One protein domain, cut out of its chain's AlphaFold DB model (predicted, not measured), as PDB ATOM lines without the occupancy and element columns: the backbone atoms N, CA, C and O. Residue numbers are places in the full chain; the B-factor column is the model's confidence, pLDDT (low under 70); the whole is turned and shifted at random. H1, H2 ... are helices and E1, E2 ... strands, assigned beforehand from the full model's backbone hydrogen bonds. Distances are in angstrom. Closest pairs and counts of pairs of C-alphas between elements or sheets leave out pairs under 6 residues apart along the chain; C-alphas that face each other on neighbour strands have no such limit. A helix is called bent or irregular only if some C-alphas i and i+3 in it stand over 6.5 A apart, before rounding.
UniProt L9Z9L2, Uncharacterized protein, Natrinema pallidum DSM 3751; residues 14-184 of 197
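AT A GLANCE: This is residues 14 to 184 of the 197 residues of an uncharacterized protein of Natrinema pallidum DSM 3751 (UniProt L9Z9L2). The model is an elongated body of mostly crossed helices, with H2 and H6 side by side and the short H8 packed on both near the middle. Toward one end H3, H4 and H5 cross one another, while at the other end H9 leads into a two-stranded hairpin, E1 and E2. Residues 76 to 81, a loop between H4 and H5, stick out. The printed part has 171 residues, with nine named helices and then two antiparallel strands, and is mostly helix. It is compact, with a radius of gyration of the C-alphas of 17.1 A and spans of 54 by 35 by 30 A.

IN THESE COORDINATES: Find C-alpha 14 at (-13.333, -18.094, -13.154), where H1 begins; it runs to residue 20. H2, residues 24 to 38, covers 20.9 A, and H3, residues 40 to 54, covers 20.4 A. H4 is residues 65 to 72. Find C-alpha 87 at (5.344, -11.320, 15.756); from there H5 runs 24.6 A to residue 103. H6 is residues 122 to 132, 15.1 A long. H7, residues 138 to 142, is only just irregular: C-alphas 138 and 141 are 6.7 A apart. H8 is residues 145 to 149. H9, residues 154 to 165, covers 17.5 A and is irregular, with C-alphas 155 and 158 7.2 A apart. E1 is residues 170 to 175, and E2, residues 178 to 183, ends at C-alpha 183 (-28.126, -5.725, -15.048).

HOW THE PARTS SIT: Begin at H2, the hub, which touches four helices. It touches H6 at a shallow tilt of 17 degrees, the same way; the closest C-alphas, of Val 30 and Pro 124, are 5.1 A apart. H2 touches H5 at a steep tilt of 45 degrees, with C-alphas 25 and 103 closest at 5.9 A. It touches H3 only at the corner, C-alphas 36 and 43 being closest at 4.7 A. H8 touches H6, with C-alphas 128 and 146 closest at 4.0 A. H4 touches H5, about perpendicular at 80 degrees, with C-alphas 65 and 94 closest at 6.1 A. H1 is close but not clearly touching H2, with C-alphas 18 and 27 closest at 5.5 A. H9 touches H6, C-alphas 126 and 164 being closest at 6.6 A, and H7 and H9 are near each other, with 5 pairs of C-alphas within 10 A. E1 and E2 form an antiparallel hairpin; look at N 173 and O 180, 2.8 A apart, within hydrogen-bond range. Every O i to N i+4 pair is within range in H1, H4, H5, H6 and H8; the counts are 10 of 11 in H2 and in H3, 6 of 8 in H9, and 0 of 1 in H7, where 1 of 2 O i to N i+3 pairs is.

THE WHOLE: The C-alphas farthest apart, of Ser 88 and His 176, are 57.0 A apart. The printed part has no cut. The links H4 to H5 and H5 to H6 are long. Look for pLDDT under 70 at residues 58 to 59.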
ATOM      1  N   LEU A  14     -14.579 -18.833 -13.354       93.19
ATOM      2  CA  LEU A  14     -13.333 -18.094 -13.154       93.19
ATOM      3  C   LEU A  14     -12.342 -18.222 -14.316       93.19
ATOM      4  O   LEU A  14     -11.804 -17.187 -14.698       93.19
ATOM      5  N   PRO A  15     -12.076 -19.407 -14.903       95.12
ATOM      6  CA  PRO A  15     -11.157 -19.497 -16.033       95.12
ATOM      7  C   PRO A  15     -11.553 -18.571 -17.188       95.12
ATOM      8  O   PRO A  15     -10.717 -17.797 -17.640       95.12
ATOM      9  N   SER A  16     -12.834 -18.563 -17.581       95.25
ATOM     10  CA  SER A  16     -13.310 -17.690 -18.661       95.25
ATOM     11  C   SER A  16     -13.212 -16.215 -18.279       95.25
ATOM     12  O   SER A  16     -12.709 -15.413 -19.053       95.25
ATOM     13  N   ILE A  17     -13.621 -15.860 -17.056       96.00
ATOM     14  CA  ILE A  17     -13.541 -14.475 -16.563       96.00
ATOM     15  C   ILE A  17     -12.089 -13.976 -16.569       96.00
ATOM     16  O   ILE A  17     -11.807 -12.835 -16.937       96.00
ATOM     17  N   LEU A  18     -11.146 -14.821 -16.149       97.00
ATOM     18  CA  LEU A  18      -9.727 -14.477 -16.126       97.00
ATOM     19  C   LEU A  18      -9.118 -14.434 -17.529       97.00
ATOM     20  O   LEU A  18      -8.135 -13.715 -17.720       97.00
ATOM     21  N   ASP A  19      -9.649 -15.181 -18.492       96.94
ATOM     22  CA  ASP A  19      -9.224 -15.125 -19.893       96.94
ATOM     23  C   ASP A  19      -9.690 -13.834 -20.581       96.94
ATOM     24  O   ASP A  19      -8.928 -13.263 -21.361       96.94
ATOM     25  N   ASP A  20     -10.858 -13.307 -20.201       96.38
ATOM     26  CA  ASP A  20     -11.385 -12.028 -20.702       96.38
ATOM     27  C   ASP A  20     -10.667 -10.796 -20.114       96.38
ATOM     28  O   ASP A  20     -10.758  -9.684 -20.643       96.38
ATOM     29  N   CYS A  21      -9.931 -10.961 -19.011       97.81
ATOM     30  CA  CYS A  21      -9.171  -9.880 -18.385       97.81
ATOM     31  C   CYS A  21      -8.029  -9.384 -19.290       97.81
ATOM     32  O   CYS A  21      -7.119 -10.141 -19.638       97.81
ATOM     33  N   ALA A  22      -8.005  -8.078 -19.572       97.06
ATOM     34  CA  ALA A  22      -7.016  -7.461 -20.458       97.06
ATOM     35  C   ALA A  22      -5.588  -7.466 -19.884       97.06
ATOM     36  O   ALA A  22      -4.608  -7.508 -20.632       97.06
ATOM     37  N   THR A  23      -5.448  -7.407 -18.557       98.00
ATOM     38  CA  THR A  23      -4.147  -7.337 -17.884       98.00
ATOM     39  C   THR A  23      -4.036  -8.320 -16.720       98.00
ATOM     40  O   THR A  23      -5.029  -8.756 -16.142       98.00
ATOM     41  N   SER A  24      -2.804  -8.638 -16.305       97.81
ATOM     42  CA  SER A  24      -2.575  -9.407 -15.070       97.81
ATOM     43  C   SER A  24      -3.128  -8.699 -13.830       97.81
ATOM     44  O   SER A  24      -3.561  -9.369 -12.896       97.81
ATOM     45  N   ARG A  25      -3.157  -7.358 -13.832       98.31
ATOM     46  CA  ARG A  25      -3.778  -6.567 -12.764       98.31
ATOM     47  C   ARG A  25      -5.281  -6.810 -12.706       98.31
ATOM     48  O   ARG A  25      -5.801  -7.004 -11.616       98.31
ATOM     49  N   ASP A  26      -5.958  -6.854 -13.850       98.62
ATOM     50  CA  ASP A  26      -7.395  -7.145 -13.894       98.62
ATOM     51  C   ASP A  26      -7.688  -8.537 -13.319       98.62
ATOM     52  O   ASP A  26      -8.570  -8.690 -12.474       98.62
ATOM     53  N   LYS A  27      -6.869  -9.537 -13.677       98.69
ATOM     54  CA  LYS A  27      -6.951 -10.887 -13.094       98.69
ATOM     55  C   LYS A  27      -6.761 -10.856 -11.576       98.69
ATOM     56  O   LYS A  27      -7.530 -11.477 -10.845       98.69
ATOM     57  N   ALA A  28      -5.760 -10.120 -11.091       98.56
ATOM     58  CA  ALA A  28      -5.509  -9.965  -9.661       98.56
ATOM     59  C   ALA A  28      -6.671  -9.264  -8.942       98.56
ATOM     60  O   ALA A  28      -7.037  -9.676  -7.845       98.56
ATOM     61  N   GLN A  29      -7.282  -8.249  -9.557       98.62
ATOM     62  CA  GLN A  29      -8.451  -7.553  -9.018       98.62
ATOM     63  C   GLN A  29      -9.645  -8.501  -8.885       98.62
ATOM     64  O   GLN A  29     -10.225  -8.575  -7.803       98.62
ATOM     65  N   VAL A  30      -9.946  -9.306  -9.913       98.44
ATOM     66  CA  VAL A  30     -10.982 -10.353  -9.829       98.44
ATOM     67  C   VAL A  30     -10.677 -11.326  -8.689       98.44
ATOM     68  O   VAL A  30     -11.514 -11.524  -7.812       98.44
ATOM     69  N   LEU A  31      -9.468 -11.896  -8.647       98.19
ATOM     70  CA  LEU A  31      -9.074 -12.867  -7.619       98.19
ATOM     71  C   LEU A  31      -9.081 -12.276  -6.202       98.19
ATOM     72  O   LEU A  31      -9.403 -12.980  -5.245       98.19
ATOM     73  N   SER A  32      -8.765 -10.988  -6.055       97.81
ATOM     74  CA  SER A  32      -8.767 -10.319  -4.753       97.81
ATOM     75  C   SER A  32     -10.156 -10.279  -4.120       97.81
ATOM     76  O   SER A  32     -10.261 -10.428  -2.906       97.81
ATOM     77  N   LEU A  33     -11.224 -10.180  -4.920       97.19
ATOM     78  CA  LEU A  33     -12.594 -10.236  -4.411       97.19
ATOM     79  C   LEU A  33     -12.888 -11.595  -3.763       97.19
ATOM     80  O   LEU A  33     -13.457 -11.643  -2.674       97.19
ATOM     81  N   TYR A  34     -12.438 -12.694  -4.378       96.19
ATOM     82  CA  TYR A  34     -12.568 -14.037  -3.798       96.19
ATOM     83  C   TYR A  34     -11.741 -14.183  -2.522       96.19
ATOM     84  O   TYR A  34     -12.250 -14.699  -1.531       96.19
ATOM     85  N   LEU A  35     -10.506 -13.672  -2.516       96.56
ATOM     86  CA  LEU A  35      -9.659 -13.673  -1.323       96.56
ATOM     87  C   LEU A  35     -10.315 -12.913  -0.161       96.56
ATOM     88  O   LEU A  35     -10.312 -13.401   0.962       96.56
ATOM     89  N   ILE A  36     -10.900 -11.742  -0.421       96.44
ATOM     90  CA  ILE A  36     -11.596 -10.941   0.597       96.44
ATOM     91  C   ILE A  36     -12.837 -11.671   1.124       96.44
ATOM     92  O   ILE A  36     -13.176 -11.548   2.299       96.44
ATOM     93  N   VAL A  37     -13.550 -12.421   0.284       92.38
ATOM     94  CA  VAL A  37     -14.719 -13.189   0.734       92.38
ATOM     95  C   VAL A  37     -14.309 -14.391   1.593       92.38
ATOM     96  O   VAL A  37     -14.975 -14.651   2.600       92.38
ATOM     97  N   ASP A  38     -13.232 -15.082   1.216       92.88
ATOM     98  CA  ASP A  38     -12.794 -16.347   1.818       92.88
ATOM     99  C   ASP A  38     -11.915 -16.172   3.069       92.88
ATOM    100  O   ASP A  38     -12.077 -16.912   4.037       92.88
ATOM    101  N   ASP A  39     -11.030 -15.167   3.101       93.56
ATOM    102  CA  ASP A  39     -10.096 -14.926   4.208       93.56
ATOM    103  C   ASP A  39     -10.636 -13.850   5.178       93.56
ATOM    104  O   ASP A  39     -10.662 -12.656   4.850       93.56
ATOM    105  N   PRO A  40     -11.041 -14.219   6.414       90.88
ATOM    106  CA  PRO A  40     -11.606 -13.271   7.372       90.88
ATOM    107  C   PRO A  40     -10.630 -12.179   7.816       90.88
ATOM    108  O   PRO A  40     -11.073 -11.085   8.166       90.88
ATOM    109  N   LEU A  41      -9.325 -12.464   7.824       93.44
ATOM    110  CA  LEU A  41      -8.299 -11.535   8.280       93.44
ATOM    111  C   LEU A  41      -8.029 -10.471   7.212       93.44
ATOM    112  O   LEU A  41      -7.970  -9.282   7.527       93.44
ATOM    113  N   VAL A  42      -7.944 -10.886   5.943       96.31
ATOM    114  CA  VAL A  42      -7.897  -9.971   4.790       96.31
ATOM    115  C   VAL A  42      -9.162  -9.125   4.744       96.31
ATOM    116  O   VAL A  42      -9.067  -7.902   4.628       96.31
ATOM    117  N   ARG A  43     -10.339  -9.748   4.894       95.38
ATOM    118  CA  ARG A  43     -11.622  -9.038   4.907       95.38
ATOM    119  C   ARG A  43     -11.671  -7.958   5.969       95.38
ATOM    120  O   ARG A  43     -12.010  -6.821   5.664       95.38
ATOM    121  N   TYR A  44     -11.312  -8.315   7.199       95.06
ATOM    122  CA  TYR A  44     -11.288  -7.385   8.317       95.06
ATOM    123  C   TYR A  44     -10.339  -6.210   8.051       95.06
ATOM    124  O   TYR A  44     -10.728  -5.056   8.208       95.06
ATOM    125  N   ALA A  45      -9.121  -6.484   7.574       96.69
ATOM    126  CA  ALA A  45      -8.173  -5.423   7.263       96.69
ATOM    127  C   ALA A  45      -8.692  -4.485   6.163       96.69
ATOM    128  O   ALA A  45      -8.583  -3.272   6.309       96.69
ATOM    129  N   ILE A  46      -9.289  -5.019   5.093       96.81
ATOM    130  CA  ILE A  46      -9.901  -4.215   4.025       96.81
ATOM    131  C   ILE A  46     -11.080  -3.388   4.550       96.81
ATOM    132  O   ILE A  46     -11.172  -2.206   4.224       96.81
ATOM    133  N   HIS A  47     -11.936  -3.954   5.407       95.38
ATOM    134  CA  HIS A  47     -13.049  -3.228   6.036       95.38
ATOM    135  C   HIS A  47     -12.569  -2.040   6.876       95.38
ATOM    136  O   HIS A  47     -13.183  -0.980   6.831       95.38
ATOM    137  N   GLU A  48     -11.434  -2.162   7.564       95.31
ATOM    138  CA  GLU A  48     -10.828  -1.042   8.294       95.31
ATOM    139  C   GLU A  48     -10.344   0.088   7.370       95.31
ATOM    140  O   GLU A  48     -10.378   1.256   7.762       95.31
ATOM    141  N   TYR A  49      -9.914  -0.212   6.138       94.94
ATOM    142  CA  TYR A  49      -9.606   0.825   5.140       94.94
ATOM    143  C   TYR A  49     -10.870   1.403   4.495       94.94
ATOM    144  O   TYR A  49     -10.922   2.607   4.255       94.94
ATOM    145  N   ILE A  50     -11.902   0.587   4.271       93.44
ATOM    146  CA  ILE A  50     -13.206   1.044   3.768       93.44
ATOM    147  C   ILE A  50     -13.868   1.996   4.760       93.44
ATOM    148  O   ILE A  50     -14.260   3.088   4.368       93.44
ATOM    149  N   GLY A  51     -13.889   1.664   6.052       91.50
ATOM    150  CA  GLY A  51     -14.441   2.557   7.071       91.50
ATOM    151  C   GLY A  51     -13.722   3.910   7.129       91.50
ATOM    152  O   GLY A  51     -14.329   4.924   7.468       91.50
ATOM    153  N   ARG A  52     -12.436   3.969   6.746       88.62
ATOM    154  CA  ARG A  52     -11.708   5.240   6.586       88.62
ATOM    155  C   ARG A  52     -12.143   6.002   5.333       88.62
ATOM    156  O   ARG A  52     -12.280   7.218   5.415       88.62
ATOM    157  N   LEU A  53     -12.369   5.311   4.212       85.25
ATOM    158  CA  LEU A  53     -12.913   5.920   2.993       85.25
ATOM    159  C   LEU A  53     -14.283   6.544   3.251       85.25
ATOM    160  O   LEU A  53     -14.485   7.714   2.945       85.25
ATOM    161  N   GLU A  54     -15.188   5.788   3.869       83.62
ATOM    162  CA  GLU A  54     -16.555   6.227   4.169       83.62
ATOM    163  C   GLU A  54     -16.583   7.371   5.194       83.62
ATOM    164  O   GLU A  54     -17.417   8.268   5.115       83.62
ATOM    165  N   ALA A  55     -15.634   7.401   6.134       84.81
ATOM    166  CA  ALA A  55     -15.483   8.509   7.077       84.81
ATOM    167  C   ALA A  55     -14.802   9.756   6.471       84.81
ATOM    168  O   ALA A  55     -14.518  10.709   7.200       84.81
ATOM    169  N   GLY A  56     -14.525   9.763   5.162       74.62
ATOM    170  CA  GLY A  56     -13.953  10.905   4.451       74.62
ATOM    171  C   GLY A  56     -12.479  11.168   4.765       74.62
ATOM    172  O   GLY A  56     -12.003  12.283   4.546       74.62
ATOM    173  N   TYR A  57     -11.740  10.180   5.288       75.50
ATOM    174  CA  TYR A  57     -10.292  10.321   5.434       75.50
ATOM    175  C   TYR A  57      -9.640  10.353   4.051       75.50
ATOM    176  O   TYR A  57      -9.858   9.467   3.222       75.50
ATOM    177  N   GLU A  58      -8.813  11.370   3.811       65.44
ATOM    178  CA  GLU A  58      -8.133  11.530   2.530       65.44
ATOM    179  C   GLU A  58      -7.148  10.381   2.269       65.44
ATOM    180  O   GLU A  58      -6.385   9.957   3.140       65.44
ATOM    181  N   THR A  59      -7.151   9.905   1.023       69.19
ATOM    182  CA  THR A  59      -6.044   9.114   0.473       69.19
ATOM    183  C   THR A  59      -4.773   9.976   0.451       69.19
ATOM    184  O   THR A  59      -4.857  11.191   0.271       69.19
ATOM    185  N   PRO A  60      -3.585   9.383   0.644       86.38
ATOM    186  CA  PRO A  60      -3.276   7.974   0.418       86.38
ATOM    187  C   PRO A  60      -3.429   7.056   1.644       86.38
ATOM    188  O   PRO A  60      -3.330   7.474   2.794       86.38
ATOM    189  N   PHE A  61      -3.635   5.766   1.384       92.12
ATOM    190  CA  PHE A  61      -3.734   4.723   2.403       92.12
ATOM    191  C   PHE A  61      -2.353   4.361   2.959       92.12
ATOM    192  O   PHE A  61      -1.432   4.090   2.190       92.12
ATOM    193  N   ASP A  62      -2.214   4.281   4.281       94.50
ATOM    194  CA  ASP A  62      -0.991   3.792   4.926       94.50
ATOM    195  C   ASP A  62      -1.076   2.289   5.228       94.50
ATOM    196  O   ASP A  62      -1.808   1.876   6.123       94.50
ATOM    197  N   PHE A  63      -0.276   1.497   4.516       96.38
ATOM    198  CA  PHE A  63      -0.100   0.051   4.667       96.38
ATOM    199  C   PHE A  63       1.228  -0.325   5.343       96.38
ATOM    200  O   PHE A  63       1.730  -1.438   5.165       96.38
ATOM    201  N   SER A  64       1.843   0.584   6.103       95.75
ATOM    202  CA  SER A  64       3.017   0.269   6.919       95.75
ATOM    203  C   SER A  64       2.745  -0.895   7.882       95.75
ATOM    204  O   SER A  64       1.620  -1.108   8.341       95.75
ATOM    205  N   ASN A  65       3.793  -1.646   8.247       95.00
ATOM    206  CA  ASN A  65       3.665  -2.711   9.249       95.00
ATOM    207  C   ASN A  65       3.117  -2.169  10.581       95.00
ATOM    208  O   ASN A  65       2.386  -2.879  11.260       95.00
ATOM    209  N   GLU A  66       3.443  -0.928  10.957       95.31
ATOM    210  CA  GLU A  66       2.905  -0.306  12.170       95.31
ATOM    211  C   GLU A  66       1.379  -0.154  12.088       95.31
ATOM    212  O   GLU A  66       0.668  -0.564  13.008       95.31
ATOM    213  N   THR A  67       0.863   0.384  10.982       95.38
ATOM    214  CA  THR A  67      -0.579   0.580  10.790       95.38
ATOM    215  C   THR A  67      -1.324  -0.743  10.640       95.38
ATOM    216  O   THR A  67      -2.369  -0.920  11.267       95.38
ATOM    217  N   LEU A  68      -0.766  -1.712   9.909       96.06
ATOM    218  CA  LEU A  68      -1.352  -3.049   9.792       96.06
ATOM    219  C   LEU A  68      -1.363  -3.790  11.136       96.06
ATOM    220  O   LEU A  68      -2.407  -4.301  11.526       96.06
ATOM    221  N   LYS A  69      -0.262  -3.779  11.904       94.56
ATOM    222  CA  LYS A  69      -0.227  -4.363  13.260       94.56
ATOM    223  C   LYS A  69      -1.282  -3.709  14.168       94.56
ATOM    224  O   LYS A  69      -1.974  -4.412  14.897       94.56
ATOM    225  N   LYS A  70      -1.473  -2.381  14.096       93.31
ATOM    226  CA  LYS A  70      -2.529  -1.675  14.854       93.31
ATOM    227  C   LYS A  70      -3.940  -2.103  14.454       93.31
ATOM    228  O   LYS A  70      -4.782  -2.227  15.337       93.31
ATOM    229  N   ILE A  71      -4.195  -2.302  13.161       93.94
ATOM    230  CA  ILE A  71      -5.473  -2.819  12.657       93.94
ATOM    231  C   ILE A  71      -5.724  -4.217  13.230       93.94
ATOM    232  O   ILE A  71      -6.742  -4.437  13.882       93.94
ATOM    233  N   LEU A  72      -4.770  -5.135  13.058       93.19
ATOM    234  CA  LEU A  72      -4.905  -6.532  13.480       93.19
ATOM    235  C   LEU A  72      -5.073  -6.677  14.995       93.19
ATOM    236  O   LEU A  72      -5.898  -7.461  15.440       93.19
ATOM    237  N   ASN A  73      -4.368  -5.872  15.793       90.06
ATOM    238  CA  ASN A  73      -4.486  -5.905  17.255       90.06
ATOM    239  C   ASN A  73      -5.861  -5.451  17.779       90.06
ATOM    240  O   ASN A  73      -6.135  -5.609  18.966       90.06
ATOM    241  N   ARG A  74      -6.709  -4.855  16.930       90.56
ATOM    242  CA  ARG A  74      -8.099  -4.508  17.264       90.56
ATOM    243  C   ARG A  74      -9.093  -5.609  16.897       90.56
ATOM    244  O   ARG A  74     -10.256  -5.495  17.266       90.56
ATOM    245  N   LEU A  75      -8.653  -6.643  16.175       89.69
ATOM    246  CA  LEU A  75      -9.515  -7.756  15.812       89.69
ATOM    247  C   LEU A  75      -9.872  -8.552  17.068       89.69
ATOM    248  O   LEU A  75      -9.000  -9.109  17.742       89.69
ATOM    249  N   GLU A  76     -11.171  -8.633  17.324       86.50
ATOM    250  CA  GLU A  76     -11.770  -9.461  18.359       86.50
ATOM    251  C   GLU A  76     -12.604 -10.557  17.684       86.50
ATOM    252  O   GLU A  76     -13.428 -10.294  16.801       86.50
ATOM    253  N   TYR A  77     -12.344 -11.808  18.051       82.31
ATOM    254  CA  TYR A  77     -13.085 -12.959  17.559       82.31
ATOM    255  C   TYR A  77     -14.445 -13.062  18.258       82.31
ATOM    256  O   TYR A  77     -14.690 -12.465  19.304       82.31
ATOM    257  N   ALA A  78     -15.352 -13.863  17.694       83.25
ATOM    258  CA  ALA A  78     -16.707 -14.019  18.228       83.25
ATOM    259  C   ALA A  78     -16.755 -14.584  19.665       83.25
ATOM    260  O   ALA A  78     -17.771 -14.446  20.342       83.25
ATOM    261  N   ASP A  79     -15.679 -15.227  20.122       82.81
ATOM    262  CA  ASP A  79     -15.519 -15.737  21.486       82.81
ATOM    263  C   ASP A  79     -14.891 -14.717  22.458       82.81
ATOM    264  O   ASP A  79     -14.653 -15.049  23.619       82.81
ATOM    265  N   GLY A  80     -14.637 -13.482  22.005       83.44
ATOM    266  CA  GLY A  80     -13.992 -12.419  22.780       83.44
ATOM    267  C   GLY A  80     -12.473 -12.567  22.895       83.44
ATOM    268  O   GLY A  80     -11.828 -11.780  23.588       83.44
ATOM    269  N   SER A  81     -11.876 -13.576  22.253       83.25
ATOM    270  CA  SER A  81     -10.421 -13.651  22.146       83.25
ATOM    271  C   SER A  81      -9.910 -12.605  21.156       83.25
ATOM    272  O   SER A  81     -10.595 -12.217  20.210       83.25
ATOM    273  N   THR A  82      -8.693 -12.123  21.378       87.44
ATOM    274  CA  THR A  82      -8.045 -11.154  20.491       87.44
ATOM    275  C   THR A  82      -7.111 -11.859  19.521       87.44
ATOM    276  O   THR A  82      -6.653 -12.973  19.773       87.44
ATOM    277  N   PHE A  83      -6.765 -11.181  18.432       86.19
ATOM    278  CA  PHE A  83      -5.680 -11.609  17.555       86.19
ATOM    279  C   PHE A  83      -4.373 -11.852  18.338       86.19
ATOM    280  O   PHE A  83      -3.857 -10.940  18.982       86.19
ATOM    281  N   ASP A  84      -3.843 -13.078  18.273       87.56
ATOM    282  CA  ASP A  84      -2.645 -13.510  19.015       87.56
ATOM    283  C   ASP A  84      -1.687 -14.309  18.117       87.56
ATOM    284  O   ASP A  84      -1.393 -15.488  18.322       87.56
ATOM    285  N   TYR A  85      -1.239 -13.683  17.029       88.81
ATOM    286  CA  TYR A  85      -0.162 -14.242  16.218       88.81
ATOM    287  C   TYR A  85       1.198 -13.860  16.793       88.81
ATOM    288  O   TYR A  85       1.432 -12.724  17.204       88.81
ATOM    289  N   ALA A  86       2.141 -14.803  16.719       92.50
ATOM    290  CA  ALA A  86       3.545 -14.500  16.954       92.50
ATOM    291  C   ALA A  86       4.011 -13.376  16.016       92.50
ATOM    292  O   ALA A  86       3.617 -13.332  14.849       92.50
ATOM    293  N   GLU A  87       4.902 -12.507  16.499       91.25
ATOM    294  CA  GLU A  87       5.344 -11.320  15.756       91.25
ATOM    295  C   GLU A  87       5.834 -11.642  14.335       91.25
ATOM    296  O   GLU A  87       5.434 -10.979  13.380       91.25
ATOM    297  N   SER A  88       6.611 -12.716  14.172       92.62
ATOM    298  CA  SER A  88       7.112 -13.151  12.861       92.62
ATOM    299  C   SER A  88       6.006 -13.619  11.907       92.62
ATOM    300  O   SER A  88       6.126 -13.455  10.691       92.62
ATOM    301  N   THR A  89       4.913 -14.181  12.429       94.25
ATOM    302  CA  THR A  89       3.730 -14.547  11.641       94.25
ATOM    303  C   THR A  89       2.968 -13.295  11.218       94.25
ATOM    304  O   THR A  89       2.604 -13.173  10.049       94.25
ATOM    305  N   THR A  90       2.788 -12.333  12.126       94.75
ATOM    306  CA  THR A  90       2.141 -11.047  11.819       94.75
ATOM    307  C   THR A  90       2.920 -10.262  10.764       94.75
ATOM    308  O   THR A  90       2.323  -9.684   9.860       94.75
ATOM    309  N   GLU A  91       4.252 -10.267  10.822       95.12
ATOM    310  CA  GLU A  91       5.098  -9.597   9.826       95.12
ATOM    311  C   GLU A  91       4.983 -10.223   8.439       95.12
ATOM    312  O   GLU A  91       4.744  -9.503   7.468       95.12
ATOM    313  N   ARG A  92       5.052 -11.556   8.349       96.00
ATOM    314  CA  ARG A  92       4.824 -12.276   7.085       96.00
ATOM    315  C   ARG A  92       3.435 -12.012   6.522       96.00
ATOM    316  O   ARG A  92       3.285 -11.850   5.314       96.00
ATOM    317  N   TRP A  93       2.423 -11.939   7.386       96.94
ATOM    318  CA  TRP A  93       1.074 -11.588   6.958       96.94
ATOM    319  C   TRP A  93       1.026 -10.165   6.385       96.94
ATOM    320  O   TRP A  93       0.494  -9.970   5.296       96.94
ATOM    321  N   CYS A  94       1.654  -9.181   7.042       96.94
ATOM    322  CA  CYS A  94       1.716  -7.802   6.540       96.94
ATOM    323  C   CYS A  94       2.420  -7.714   5.173       96.94
ATOM    324  O   CYS A  94       2.027  -6.925   4.312       96.94
ATOM    325  N   GLU A  95       3.469  -8.511   4.959       95.94
ATOM    326  CA  GLU A  95       4.163  -8.614   3.671       95.94
ATOM    327  C   GLU A  95       3.279  -9.230   2.584       95.94
ATOM    328  O   GLU A  95       3.205  -8.681   1.481       95.94
ATOM    329  N   GLY A  96       2.583 -10.326   2.903       96.81
ATOM    330  CA  GLY A  96       1.632 -10.984   2.006       96.81
ATOM    331  C   GLY A  96       0.475 -10.065   1.619       96.81
ATOM    332  O   GLY A  96       0.192  -9.901   0.433       96.81
ATOM    333  N   PHE A  97      -0.118  -9.375   2.595       97.62
ATOM    334  CA  PHE A  97      -1.187  -8.404   2.369       97.62
ATOM    335  C   PHE A  97      -0.733  -7.266   1.445       97.62
ATOM    336  O   PHE A  97      -1.376  -6.990   0.434       97.62
ATOM    337  N   ARG A  98       0.440  -6.667   1.702       97.62
ATOM    338  CA  ARG A  98       1.018  -5.668   0.786       97.62
ATOM    339  C   ARG A  98       1.322  -6.239  -0.598       97.62
ATOM    340  O   ARG A  98       1.265  -5.498  -1.572       97.62
ATOM    341  N   SER A  99       1.651  -7.526  -0.713       97.31
ATOM    342  CA  SER A  99       1.827  -8.171  -2.017       97.31
ATOM    343  C   SER A  99       0.538  -8.161  -2.821       97.31
ATOM    344  O   SER A  99       0.564  -7.717  -3.962       97.31
ATOM    345  N   VAL A 100      -0.587  -8.542  -2.212       97.81
ATOM    346  CA  VAL A 100      -1.908  -8.478  -2.858       97.81
ATOM    347  C   VAL A 100      -2.215  -7.051  -3.316       97.81
ATOM    348  O   VAL A 100      -2.570  -6.838  -4.471       97.81
ATOM    349  N   LEU A 101      -1.997  -6.062  -2.445       98.06
ATOM    350  CA  LEU A 101      -2.241  -4.652  -2.764       98.06
ATOM    351  C   LEU A 101      -1.391  -4.135  -3.934       98.06
ATOM    352  O   LEU A 101      -1.852  -3.294  -4.703       98.06
ATOM    353  N   ARG A 102      -0.165  -4.638  -4.113       97.81
ATOM    354  CA  ARG A 102       0.654  -4.315  -5.295       97.81
ATOM    355  C   ARG A 102       0.083  -4.931  -6.565       97.81
ATOM    356  O   ARG A 102      -0.041  -4.233  -7.567       97.81
ATOM    357  N   GLU A 103      -0.293  -6.207  -6.515       98.25
ATOM    358  CA  GLU A 103      -0.829  -6.925  -7.679       98.25
ATOM    359  C   GLU A 103      -2.120  -6.280  -8.202       98.25
ATOM    360  O   GLU A 103      -2.294  -6.134  -9.413       98.25
ATOM    361  N   ILE A 104      -2.989  -5.794  -7.307       98.06
ATOM    362  CA  ILE A 104      -4.221  -5.087  -7.705       98.06
ATOM    363  C   ILE A 104      -4.001  -3.613  -8.080       98.06
ATOM    364  O   ILE A 104      -4.929  -2.958  -8.554       98.06
ATOM    365  N   GLY A 105      -2.782  -3.088  -7.909       97.50
ATOM    366  CA  GLY A 105      -2.393  -1.733  -8.307       97.50
ATOM    367  C   GLY A 105      -2.613  -0.637  -7.262       97.50
ATOM    368  O   GLY A 105      -2.579   0.533  -7.627       97.50
ATOM    369  N   VAL A 106      -2.836  -0.987  -5.991       97.25
ATOM    370  CA  VAL A 106      -2.943  -0.020  -4.883       97.25
ATOM    371  C   VAL A 106      -1.568   0.511  -4.475       97.25
ATOM    372  O   VAL A 106      -1.416   1.688  -4.153       97.25
ATOM    373  N   LEU A 107      -0.557  -0.359  -4.474       97.56
ATOM    374  CA  LEU A 107       0.832  -0.018  -4.166       97.56
ATOM    375  C   LEU A 107       1.676  -0.083  -5.443       97.56
ATOM    376  O   LEU A 107       1.743  -1.123  -6.091       97.56
ATOM    377  N   GLU A 108       2.358   1.010  -5.787       92.06
ATOM    378  CA  GLU A 108       3.045   1.130  -7.082       92.06
ATOM    379  C   GLU A 108       4.282   0.232  -7.230       92.06
ATOM    380  O   GLU A 108       4.654  -0.140  -8.343       92.06
ATOM    381  N   ASN A 109       4.971  -0.090  -6.131       90.56
ATOM    382  CA  ASN A 109       6.217  -0.854  -6.173       90.56
ATOM    383  C   ASN A 109       6.477  -1.647  -4.879       90.56
ATOM    384  O   ASN A 109       5.724  -1.582  -3.906       90.56
ATOM    385  N   GLN A 110       7.569  -2.419  -4.861       86.44
ATOM    386  CA  GLN A 110       7.907  -3.323  -3.753       86.44
ATOM    387  C   GLN A 110       8.134  -2.607  -2.412       86.44
ATOM    388  O   GLN A 110       7.784  -3.152  -1.363       86.44
ATOM    389  N   GLN A 111       8.692  -1.395  -2.448       88.19
ATOM    390  CA  GLN A 111       9.028  -0.604  -1.263       88.19
ATOM    391  C   GLN A 111       7.875   0.303  -0.818       88.19
ATOM    392  O   GLN A 111       7.890   0.789   0.312       88.19
ATOM    393  N   ALA A 112       6.870   0.509  -1.675       92.94
ATOM    394  CA  ALA A 112       5.713   1.326  -1.361       92.94
ATOM    395  C   ALA A 112       4.944   0.746  -0.164       92.94
ATOM    396  O   ALA A 112       4.600  -0.439  -0.114       92.94
ATOM    397  N   ILE A 113       4.689   1.621   0.804       94.69
ATOM    398  CA  ILE A 113       3.806   1.385   1.954       94.69
ATOM    399  C   ILE A 113       2.617   2.345   1.948       94.69
ATOM    400  O   ILE A 113       1.677   2.143   2.697       94.69
ATOM    401  N   VAL A 114       2.654   3.368   1.098       95.06
ATOM    402  CA  VAL A 114       1.584   4.341   0.906       95.06
ATOM    403  C   VAL A 114       0.926   4.029  -0.435       95.06
ATOM    404  O   VAL A 114       1.636   3.904  -1.434       95.06
ATOM    405  N   GLY A 115      -0.393   3.843  -0.447       94.38
ATOM    406  CA  GLY A 115      -1.143   3.406  -1.624       94.38
ATOM    407  C   GLY A 115      -2.271   4.345  -2.027       94.38
ATOM    408  O   GLY A 115      -2.748   5.157  -1.235       94.38
ATOM    409  N   THR A 116      -2.723   4.204  -3.264       94.31
ATOM    410  CA  THR A 116      -3.818   4.985  -3.852       94.31
ATOM    411  C   THR A 116      -4.876   4.057  -4.442       94.31
ATOM    412  O   THR A 116      -4.565   2.906  -4.748       94.31
ATOM    413  N   PRO A 117      -6.121   4.523  -4.635       94.25
ATOM    414  CA  PRO A 117      -7.135   3.752  -5.346       94.25
ATOM    415  C   PRO A 117      -6.627   3.280  -6.721       94.25
ATOM    416  O   PRO A 117      -6.098   4.099  -7.481       94.25
ATOM    417  N   PRO A 118      -6.761   1.988  -7.068       95.94
ATOM    418  CA  PRO A 118      -6.260   1.466  -8.331       95.94
ATOM    419  C   PRO A 118      -7.161   1.879  -9.502       95.94
ATOM    420  O   PRO A 118      -8.358   2.135  -9.350       95.94
ATOM    421  N   SER A 119      -6.605   1.888 -10.713       96.12
ATOM    422  CA  SER A 119      -7.406   1.842 -11.943       96.12
ATOM    423  C   SER A 119      -8.062   0.466 -12.081       96.12
ATOM    424  O   SER A 119      -7.375  -0.537 -11.876       96.12
ATOM    425  N   ILE A 120      -9.326   0.401 -12.495       97.62
ATOM    426  CA  ILE A 120     -10.057  -0.861 -12.686       97.62
ATOM    427  C   ILE A 120     -10.411  -1.027 -14.168       97.62
ATOM    428  O   ILE A 120     -10.986  -0.106 -14.759       97.62
ATOM    429  N   GLY A 121     -10.065  -2.175 -14.759       96.81
ATOM    430  CA  GLY A 121     -10.490  -2.571 -16.107       96.81
ATOM    431  C   GLY A 121     -11.950  -3.036 -16.165       96.81
ATOM    432  O   GLY A 121     -12.624  -3.138 -15.146       96.81
ATOM    433  N   ASP A 122     -12.465  -3.327 -17.355       96.62
ATOM    434  CA  ASP A 122     -13.909  -3.563 -17.519       96.62
ATOM    435  C   ASP A 122     -14.382  -4.871 -16.863       96.62
ATOM    436  O   ASP A 122     -15.406  -4.882 -16.186       96.62
ATOM    437  N   ILE A 123     -13.611  -5.957 -16.971       97.62
ATOM    438  CA  ILE A 123     -13.957  -7.247 -16.348       97.62
ATOM    439  C   ILE A 123     -13.998  -7.183 -14.811       97.62
ATOM    440  O   ILE A 123     -15.035  -7.526 -14.240       97.62
ATOM    441  N   PRO A 124     -12.945  -6.734 -14.094       98.12
ATOM    442  CA  PRO A 124     -13.017  -6.606 -12.638       98.12
ATOM    443  C   PRO A 124     -14.092  -5.612 -12.191       98.12
ATOM    444  O   PRO A 124     -14.704  -5.825 -11.147       98.12
ATOM    445  N   LEU A 125     -14.373  -4.575 -12.989       98.12
ATOM    446  CA  LEU A 125     -15.475  -3.654 -12.736       98.12
ATOM    447  C   LEU A 125     -16.834  -4.371 -12.822       98.12
ATOM    448  O   LEU A 125     -17.619  -4.273 -11.885       98.12
ATOM    449  N   LEU A 126     -17.095  -5.158 -13.869       97.31
ATOM    450  CA  LEU A 126     -18.328  -5.945 -13.994       97.31
ATOM    451  C   LEU A 126     -18.504  -6.948 -12.844       97.31
ATOM    452  O   LEU A 126     -19.606  -7.079 -12.306       97.31
ATOM    453  N   VAL A 127     -17.427  -7.623 -12.423       97.31
ATOM    454  CA  VAL A 127     -17.460  -8.535 -11.266       97.31
ATOM    455  C   VAL A 127     -17.773  -7.769  -9.976       97.31
ATOM    456  O   VAL A 127     -18.629  -8.194  -9.201       97.31
ATOM    457  N   ALA A 128     -17.125  -6.624  -9.752       96.94
ATOM    458  CA  ALA A 128     -17.356  -5.784  -8.581       96.94
ATOM    459  C   ALA A 128     -18.790  -5.232  -8.526       96.94
ATOM    460  O   ALA A 128     -19.410  -5.227  -7.462       96.94
ATOM    461  N   MET A 129     -19.344  -4.812  -9.663       95.56
ATOM    462  CA  MET A 129     -20.732  -4.360  -9.748       95.56
ATOM    463  C   MET A 129     -21.709  -5.492  -9.468       95.56
ATOM    464  O   MET A 129     -22.624  -5.325  -8.665       95.56
ATOM    465  N   GLY A 130     -21.473  -6.674 -10.041       94.75
ATOM    466  CA  GLY A 130     -22.328  -7.818  -9.766       94.75
ATOM    467  C   GLY A 130     -22.276  -8.284  -8.312       94.75
ATOM    468  O   GLY A 130     -23.299  -8.686  -7.767       94.75
ATOM    469  N   TYR A 131     -21.125  -8.137  -7.650       94.44
ATOM    470  CA  TYR A 131     -20.989  -8.383  -6.212       94.44
ATOM    471  C   TYR A 131     -21.620  -7.283  -5.342       94.44
ATOM    472  O   TYR A 131     -21.871  -7.488  -4.158       94.44
ATOM    473  N   SER A 132     -21.843  -6.094  -5.897       93.38
ATOM    474  CA  SER A 132     -22.473  -4.987  -5.174       93.38
ATOM    475  C   SER A 132     -23.994  -5.063  -5.235       93.38
ATOM    476  O   SER A 132     -24.658  -4.660  -4.289       93.38
ATOM    477  N   TYR A 133     -24.528  -5.575  -6.340       91.50
ATOM    478  CA  TYR A 133     -25.945  -5.530  -6.653       91.50
ATOM    479  C   TYR A 133     -26.816  -6.339  -5.696       91.50
ATOM    480  O   TYR A 133     -26.562  -7.514  -5.423       91.50
ATOM    481  N   ASP A 134     -27.885  -5.692  -5.243       83.50
ATOM    482  CA  ASP A 134     -28.940  -6.261  -4.418       83.50
ATOM    483  C   ASP A 134     -30.280  -5.931  -5.086       83.50
ATOM    484  O   ASP A 134     -30.708  -4.779  -5.109       83.50
ATOM    485  N   ASP A 135     -30.946  -6.943  -5.647       76.50
ATOM    486  CA  ASP A 135     -32.251  -6.789  -6.304       76.50
ATOM    487  C   ASP A 135     -33.379  -6.436  -5.321       76.50
ATOM    488  O   ASP A 135     -34.473  -6.046  -5.732       76.50
ATOM    489  N   SER A 136     -33.116  -6.576  -4.020       74.50
ATOM    490  CA  SER A 136     -34.063  -6.297  -2.947       74.50
ATOM    491  C   SER A 136     -33.860  -4.935  -2.283       74.50
ATOM    492  O   SER A 136     -34.713  -4.527  -1.489       74.50
ATOM    493  N   ASN A 137     -32.761  -4.236  -2.589       76.19
ATOM    494  CA  ASN A 137     -32.413  -2.972  -1.952       76.19
ATOM    495  C   ASN A 137     -31.628  -2.036  -2.880       76.19
ATOM    496  O   ASN A 137     -30.426  -2.212  -3.054       76.19
ATOM    497  N   ASP A 138     -32.289  -0.995  -3.386       73.00
ATOM    498  CA  ASP A 138     -31.688  -0.007  -4.293       73.00
ATOM    499  C   ASP A 138     -30.552   0.818  -3.650       73.00
ATOM    500  O   ASP A 138     -29.712   1.355  -4.372       73.00
ATOM    501  N   ASP A 139     -30.456   0.858  -2.313       82.50
ATOM    502  CA  ASP A 139     -29.401   1.583  -1.582       82.50
ATOM    503  C   ASP A 139     -28.000   0.971  -1.791       82.50
ATOM    504  O   ASP A 139     -26.997   1.508  -1.320       82.50
ATOM    505  N   TRP A 140     -27.882  -0.160  -2.501       86.62
ATOM    506  CA  TRP A 140     -26.585  -0.766  -2.814       86.62
ATOM    507  C   TRP A 140     -25.648   0.195  -3.560       86.62
ATOM    508  O   TRP A 140     -24.429   0.077  -3.435       86.62
ATOM    509  N   ILE A 141     -26.204   1.160  -4.302       87.38
ATOM    510  CA  ILE A 141     -25.448   2.181  -5.033       87.38
ATOM    511  C   ILE A 141     -24.781   3.211  -4.106       87.38
ATOM    512  O   ILE A 141     -23.785   3.819  -4.493       87.38
ATOM    513  N   GLU A 142     -25.289   3.374  -2.880       88.38
ATOM    514  CA  GLU A 142     -24.721   4.263  -1.856       88.38
ATOM    515  C   GLU A 142     -23.532   3.617  -1.127       88.38
ATOM    516  O   GLU A 142     -22.736   4.304  -0.491       88.38
ATOM    517  N   ALA A 143     -23.388   2.291  -1.223       89.19
ATOM    518  CA  ALA A 143     -22.267   1.543  -0.658       89.19
ATOM    519  C   ALA A 143     -21.936   0.300  -1.513       89.19
ATOM    520  O   ALA A 143     -22.100  -0.842  -1.052       89.19
ATOM    521  N   PRO A 144     -21.463   0.480  -2.765       93.31
ATOM    522  CA  PRO A 144     -21.232  -0.612  -3.702       93.31
ATOM    523  C   PRO A 144     -20.056  -1.476  -3.235       93.31
ATOM    524  O   PRO A 144     -18.883  -1.178  -3.480       93.31
ATOM    525  N   ARG A 145     -20.370  -2.571  -2.531       92.69
ATOM    526  CA  ARG A 145     -19.391  -3.394  -1.798       92.69
ATOM    527  C   ARG A 145     -18.218  -3.871  -2.643       92.69
ATOM    528  O   ARG A 145     -17.096  -3.898  -2.149       92.69
ATOM    529  N   GLY A 146     -18.449  -4.245  -3.897       95.25
ATOM    530  CA  GLY A 146     -17.376  -4.679  -4.788       95.25
ATOM    531  C   GLY A 146     -16.418  -3.546  -5.151       95.25
ATOM    532  O   GLY A 146     -15.209  -3.761  -5.174       95.25
ATOM    533  N   LEU A 147     -16.925  -2.328  -5.372       95.94
ATOM    534  CA  LEU A 147     -16.079  -1.154  -5.613       95.94
ATOM    535  C   LEU A 147     -15.295  -0.768  -4.355       95.94
ATOM    536  O   LEU A 147     -14.101  -0.479  -4.437       95.94
ATOM    537  N   LEU A 148     -15.939  -0.842  -3.188       95.44
ATOM    538  CA  LEU A 148     -15.289  -0.638  -1.892       95.44
ATOM    539  C   LEU A 148     -14.177  -1.670  -1.642       95.44
ATOM    540  O   LEU A 148     -13.096  -1.309  -1.179       95.44
ATOM    541  N   TYR A 149     -14.383  -2.939  -2.007       96.38
ATOM    542  CA  TYR A 149     -13.356  -3.989  -1.916       96.38
ATOM    543  C   TYR A 149     -12.173  -3.756  -2.862       96.38
ATOM    544  O   TYR A 149     -11.054  -4.151  -2.545       96.38
ATOM    545  N   LEU A 150     -12.391  -3.049  -3.973       97.00
ATOM    546  CA  LEU A 150     -11.332  -2.548  -4.853       97.00
ATOM    547  C   LEU A 150     -10.831  -1.145  -4.455       97.00
ATOM    548  O   LEU A 150     -10.171  -0.477  -5.254       97.00
ATOM    549  N   LEU A 151     -11.129  -0.710  -3.224       95.88
ATOM    550  CA  LEU A 151     -10.714   0.557  -2.615       95.88
ATOM    551  C   LEU A 151     -11.051   1.790  -3.469       95.88
ATOM    552  O   LEU A 151     -10.272   2.744  -3.522       95.88
ATOM    553  N   GLN A 152     -12.200   1.771  -4.150       95.19
ATOM    554  CA  GLN A 152     -12.664   2.913  -4.932       95.19
ATOM    555  C   GLN A 152     -13.402   3.927  -4.056       95.19
ATOM    556  O   GLN A 152     -14.422   3.573  -3.459       95.19
ATOM    557  N   PRO A 153     -12.937   5.185  -4.004       92.88
ATOM    558  CA  PRO A 153     -13.622   6.250  -3.282       92.88
ATOM    559  C   PRO A 153     -14.909   6.686  -3.997       92.88
ATOM    560  O   PRO A 153     -15.017   6.576  -5.219       92.88
ATOM    561  N   GLU A 154     -15.851   7.236  -3.227       92.62
ATOM    562  CA  GLU A 154     -17.182   7.675  -3.683       92.62
ATOM    563  C   GLU A 154     -17.133   8.616  -4.892       92.62
ATOM    564  O   GLU A 154     -17.884   8.455  -5.851       92.62
ATOM    565  N   ASN A 155     -16.173   9.543  -4.912       91.50
ATOM    566  CA  ASN A 155     -16.010  10.509  -6.000       91.50
ATOM    567  C   ASN A 155     -15.659   9.885  -7.366       91.50
ATOM    568  O   ASN A 155     -15.572  10.612  -8.354       91.50
ATOM    569  N   ARG A 156     -15.422   8.568  -7.431       92.31
ATOM    570  CA  ARG A 156     -15.216   7.822  -8.678       92.31
ATOM    571  C   ARG A 156     -16.411   6.975  -9.095       92.31
ATOM    572  O   ARG A 156     -16.403   6.461 -10.207       92.31
ATOM    573  N   TRP A 157     -17.410   6.776  -8.239       94.56
ATOM    574  CA  TRP A 157     -18.456   5.790  -8.511       94.56
ATOM    575  C   TRP A 157     -19.313   6.152  -9.723       94.56
ATOM    576  O   TRP A 157     -19.563   5.274 -10.537       94.56
ATOM    577  N   GLU A 158     -19.665   7.428  -9.916       94.06
ATOM    578  CA  GLU A 158     -20.430   7.885 -11.091       94.06
ATOM    579  C   GLU A 158     -19.723   7.523 -12.413       94.06
ATOM    580  O   GLU A 158     -20.324   6.900 -13.285       94.06
ATOM    581  N   GLU A 159     -18.411   7.784 -12.515       96.00
ATOM    582  CA  GLU A 159     -17.578   7.381 -13.666       96.00
ATOM    583  C   GLU A 159     -17.634   5.864 -13.906       96.00
ATOM    584  O   GLU A 159     -17.727   5.399 -15.043       96.00
ATOM    585  N   LEU A 160     -17.570   5.075 -12.834       97.19
ATOM    586  CA  LEU A 160     -17.566   3.617 -12.914       97.19
ATOM    587  C   LEU A 160     -18.948   3.057 -13.286       97.19
ATOM    588  O   LEU A 160     -19.023   2.089 -14.043       97.19
ATOM    589  N   PHE A 161     -20.030   3.676 -12.817       95.94
ATOM    590  CA  PHE A 161     -21.403   3.336 -13.192       95.94
ATOM    591  C   PHE A 161     -21.660   3.605 -14.675       95.94
ATOM    592  O   PHE A 161     -22.161   2.723 -15.373       95.94
ATOM    593  N   ASP A 162     -21.233   4.763 -15.179       95.50
ATOM    594  CA  ASP A 162     -21.327   5.100 -16.601       95.50
ATOM    595  C   ASP A 162     -20.544   4.112 -17.471       95.50
ATOM    596  O   ASP A 162     -21.040   3.642 -18.497       95.50
ATOM    597  N   ARG A 163     -19.332   3.736 -17.045       96.75
ATOM    598  CA  ARG A 163     -18.521   2.730 -17.746       96.75
ATOM    599  C   ARG A 163     -19.199   1.366 -17.798       96.75
ATOM    600  O   ARG A 163     -19.119   0.690 -18.819       96.75
ATOM    601  N   VAL A 164     -19.871   0.966 -16.724       95.06
ATOM    602  CA  VAL A 164     -20.610  -0.302 -16.653       95.06
ATOM    603  C   VAL A 164     -21.829  -0.265 -17.566       95.06
ATOM    604  O   VAL A 164     -22.037  -1.208 -18.326       95.06
ATOM    605  N   ALA A 165     -22.584   0.833 -17.569       94.06
ATOM    606  CA  ALA A 165     -23.719   1.031 -18.468       94.06
ATOM    607  C   ALA A 165     -23.312   1.172 -19.949       94.06
ATOM    608  O   ALA A 165     -24.118   0.916 -20.839       94.06
ATOM    609  N   ALA A 166     -22.065   1.558 -20.236       93.75
ATOM    610  CA  ALA A 166     -21.518   1.551 -21.594       93.75
ATOM    611  C   ALA A 166     -21.214   0.133 -22.115       93.75
ATOM    612  O   ALA A 166     -20.942  -0.044 -23.305       93.75
ATOM    613  N   THR A 167     -21.256  -0.884 -21.246       89.88
ATOM    614  CA  THR A 167     -21.204  -2.293 -21.650       89.88
ATOM    615  C   THR A 167     -22.592  -2.804 -22.041       89.88
ATOM    616  O   THR A 167     -23.611  -2.260 -21.636       89.88
ATOM    617  N   ASN A 168     -22.656  -3.931 -22.755       88.50
ATOM    618  CA  ASN A 168     -23.928  -4.602 -23.060       88.50
ATOM    619  C   ASN A 168     -24.428  -5.506 -21.913       88.50
ATOM    620  O   ASN A 168     -25.191  -6.438 -22.164       88.50
ATOM    621  N   ALA A 169     -23.955  -5.300 -20.680       91.75
ATOM    622  CA  ALA A 169     -24.318  -6.121 -19.523       91.75
ATOM    623  C   ALA A 169     -25.253  -5.398 -18.538       91.75
ATOM    624  O   ALA A 169     -26.003  -6.056 -17.812       91.75
ATOM    625  N   TRP A 170     -25.232  -4.064 -18.531       94.94
ATOM    626  CA  TRP A 170     -25.949  -3.214 -17.583       94.94
ATOM    627  C   TRP A 170     -26.600  -2.036 -18.295       94.94
ATOM    628  O   TRP A 170     -26.153  -1.624 -19.360       94.94
ATOM    629  N   GLU A 171     -27.642  -1.481 -17.692       94.19
ATOM    630  CA  GLU A 171     -28.366  -0.337 -18.234       94.19
ATOM    631  C   GLU A 171     -28.880   0.584 -17.125       94.19
ATOM    632  O   GLU A 171     -29.140   0.156 -15.997       94.19
ATOM    633  N   PHE A 172     -29.066   1.857 -17.475       91.56
ATOM    634  CA  PHE A 172     -29.833   2.788 -16.662       91.56
ATOM    635  C   PHE A 172     -31.304   2.752 -17.074       91.56
ATOM    636  O   PHE A 172     -31.649   3.076 -18.213       91.56
ATOM    637  N   VAL A 173     -32.185   2.426 -16.134       88.25
ATOM    638  CA  VAL A 173     -33.637   2.471 -16.315       88.25
ATOM    639  C   VAL A 173     -34.246   3.582 -15.474       88.25
ATOM    640  O   VAL A 173     -33.879   3.783 -14.321       88.25
ATOM    641  N   ASN A 174     -35.195   4.324 -16.042       83.44
ATOM    642  CA  ASN A 174     -35.974   5.292 -15.274       83.44
ATOM    643  C   ASN A 174     -37.196   4.586 -14.678       83.44
ATOM    644  O   ASN A 174     -38.117   4.206 -15.407       83.44
ATOM    645  N   LEU A 175     -37.198   4.407 -13.358       75.75
ATOM    646  CA  LEU A 175     -38.288   3.796 -12.610       75.75
ATOM    647  C   LEU A 175     -38.868   4.834 -11.649       75.75
ATOM    648  O   LEU A 175     -38.213   5.277 -10.716       75.75
ATOM    649  N   HIS A 176     -40.117   5.234 -11.897       77.88
ATOM    650  CA  HIS A 176     -40.848   6.215 -11.082       77.88
ATOM    651  C   HIS A 176     -40.171   7.592 -10.919       77.88
ATOM    652  O   HIS A 176     -40.499   8.322  -9.989       77.88
ATOM    653  N   GLY A 177     -39.313   7.991 -11.865       75.00
ATOM    654  CA  GLY A 177     -38.580   9.260 -11.816       75.00
ATOM    655  C   GLY A 177     -37.149   9.121 -11.297       75.00
ATOM    656  O   GLY A 177     -36.371  10.055 -11.485       75.00
ATOM    657  N   ASP A 178     -36.793   7.956 -10.752       77.00
ATOM    658  CA  ASP A 178     -35.450   7.647 -10.276       77.00
ATOM    659  C   ASP A 178     -34.684   6.870 -11.351       77.00
ATOM    660  O   ASP A 178     -35.168   5.872 -11.897       77.00
ATOM    661  N   LEU A 179     -33.482   7.342 -11.685       80.12
ATOM    662  CA  LEU A 179     -32.581   6.635 -12.588       80.12
ATOM    663  C   LEU A 179     -31.883   5.521 -11.805       80.12
ATOM    664  O   LEU A 179     -31.170   5.796 -10.845       80.12
ATOM    665  N   ARG A 180     -32.089   4.269 -12.211       84.94
ATOM    666  CA  ARG A 180     -31.536   3.090 -11.541       84.94
ATOM    667  C   ARG A 180     -30.612   2.332 -12.472       84.94
ATOM    668  O   ARG A 180     -30.983   2.050 -13.609       84.94
ATOM    669  N   LEU A 181     -29.427   1.990 -11.980       90.56
ATOM    670  CA  LEU A 181     -28.504   1.096 -12.669       90.56
ATOM    671  C   LEU A 181     -28.870  -0.355 -12.339       90.56
ATOM    672  O   LEU A 181     -28.979  -0.710 -11.167       90.56
ATOM    673  N   GLN A 182     -29.040  -1.200 -13.353       91.44
ATOM    674  CA  GLN A 182     -29.373  -2.614 -13.162       91.44
ATOM    675  C   GLN A 182     -28.747  -3.498 -14.253       91.44
ATOM    676  O   GLN A 182     -28.442  -3.000 -15.343       91.44
ATOM    677  N   PRO A 183     -28.543  -4.804 -14.002       92.19
ATOM    678  CA  PRO A 183     -28.126  -5.725 -15.048       92.19
ATOM    679  C   PRO A 183     -29.272  -5.956 -16.044       92.19
ATOM    680  O   PRO A 183     -30.430  -6.061 -15.649       92.19
ATOM    681  N   ILE A 184     -28.950  -6.123 -17.330       91.06
ATOM    682  CA  ILE A 184     -29.956  -6.352 -18.392       91.06
ATOM    683  C   ILE A 184     -30.702  -7.689 -18.205       91.06
ATOM    684  O   ILE A 184     -31.855  -7.835 -18.604       91.06
TER     685      ILE A 184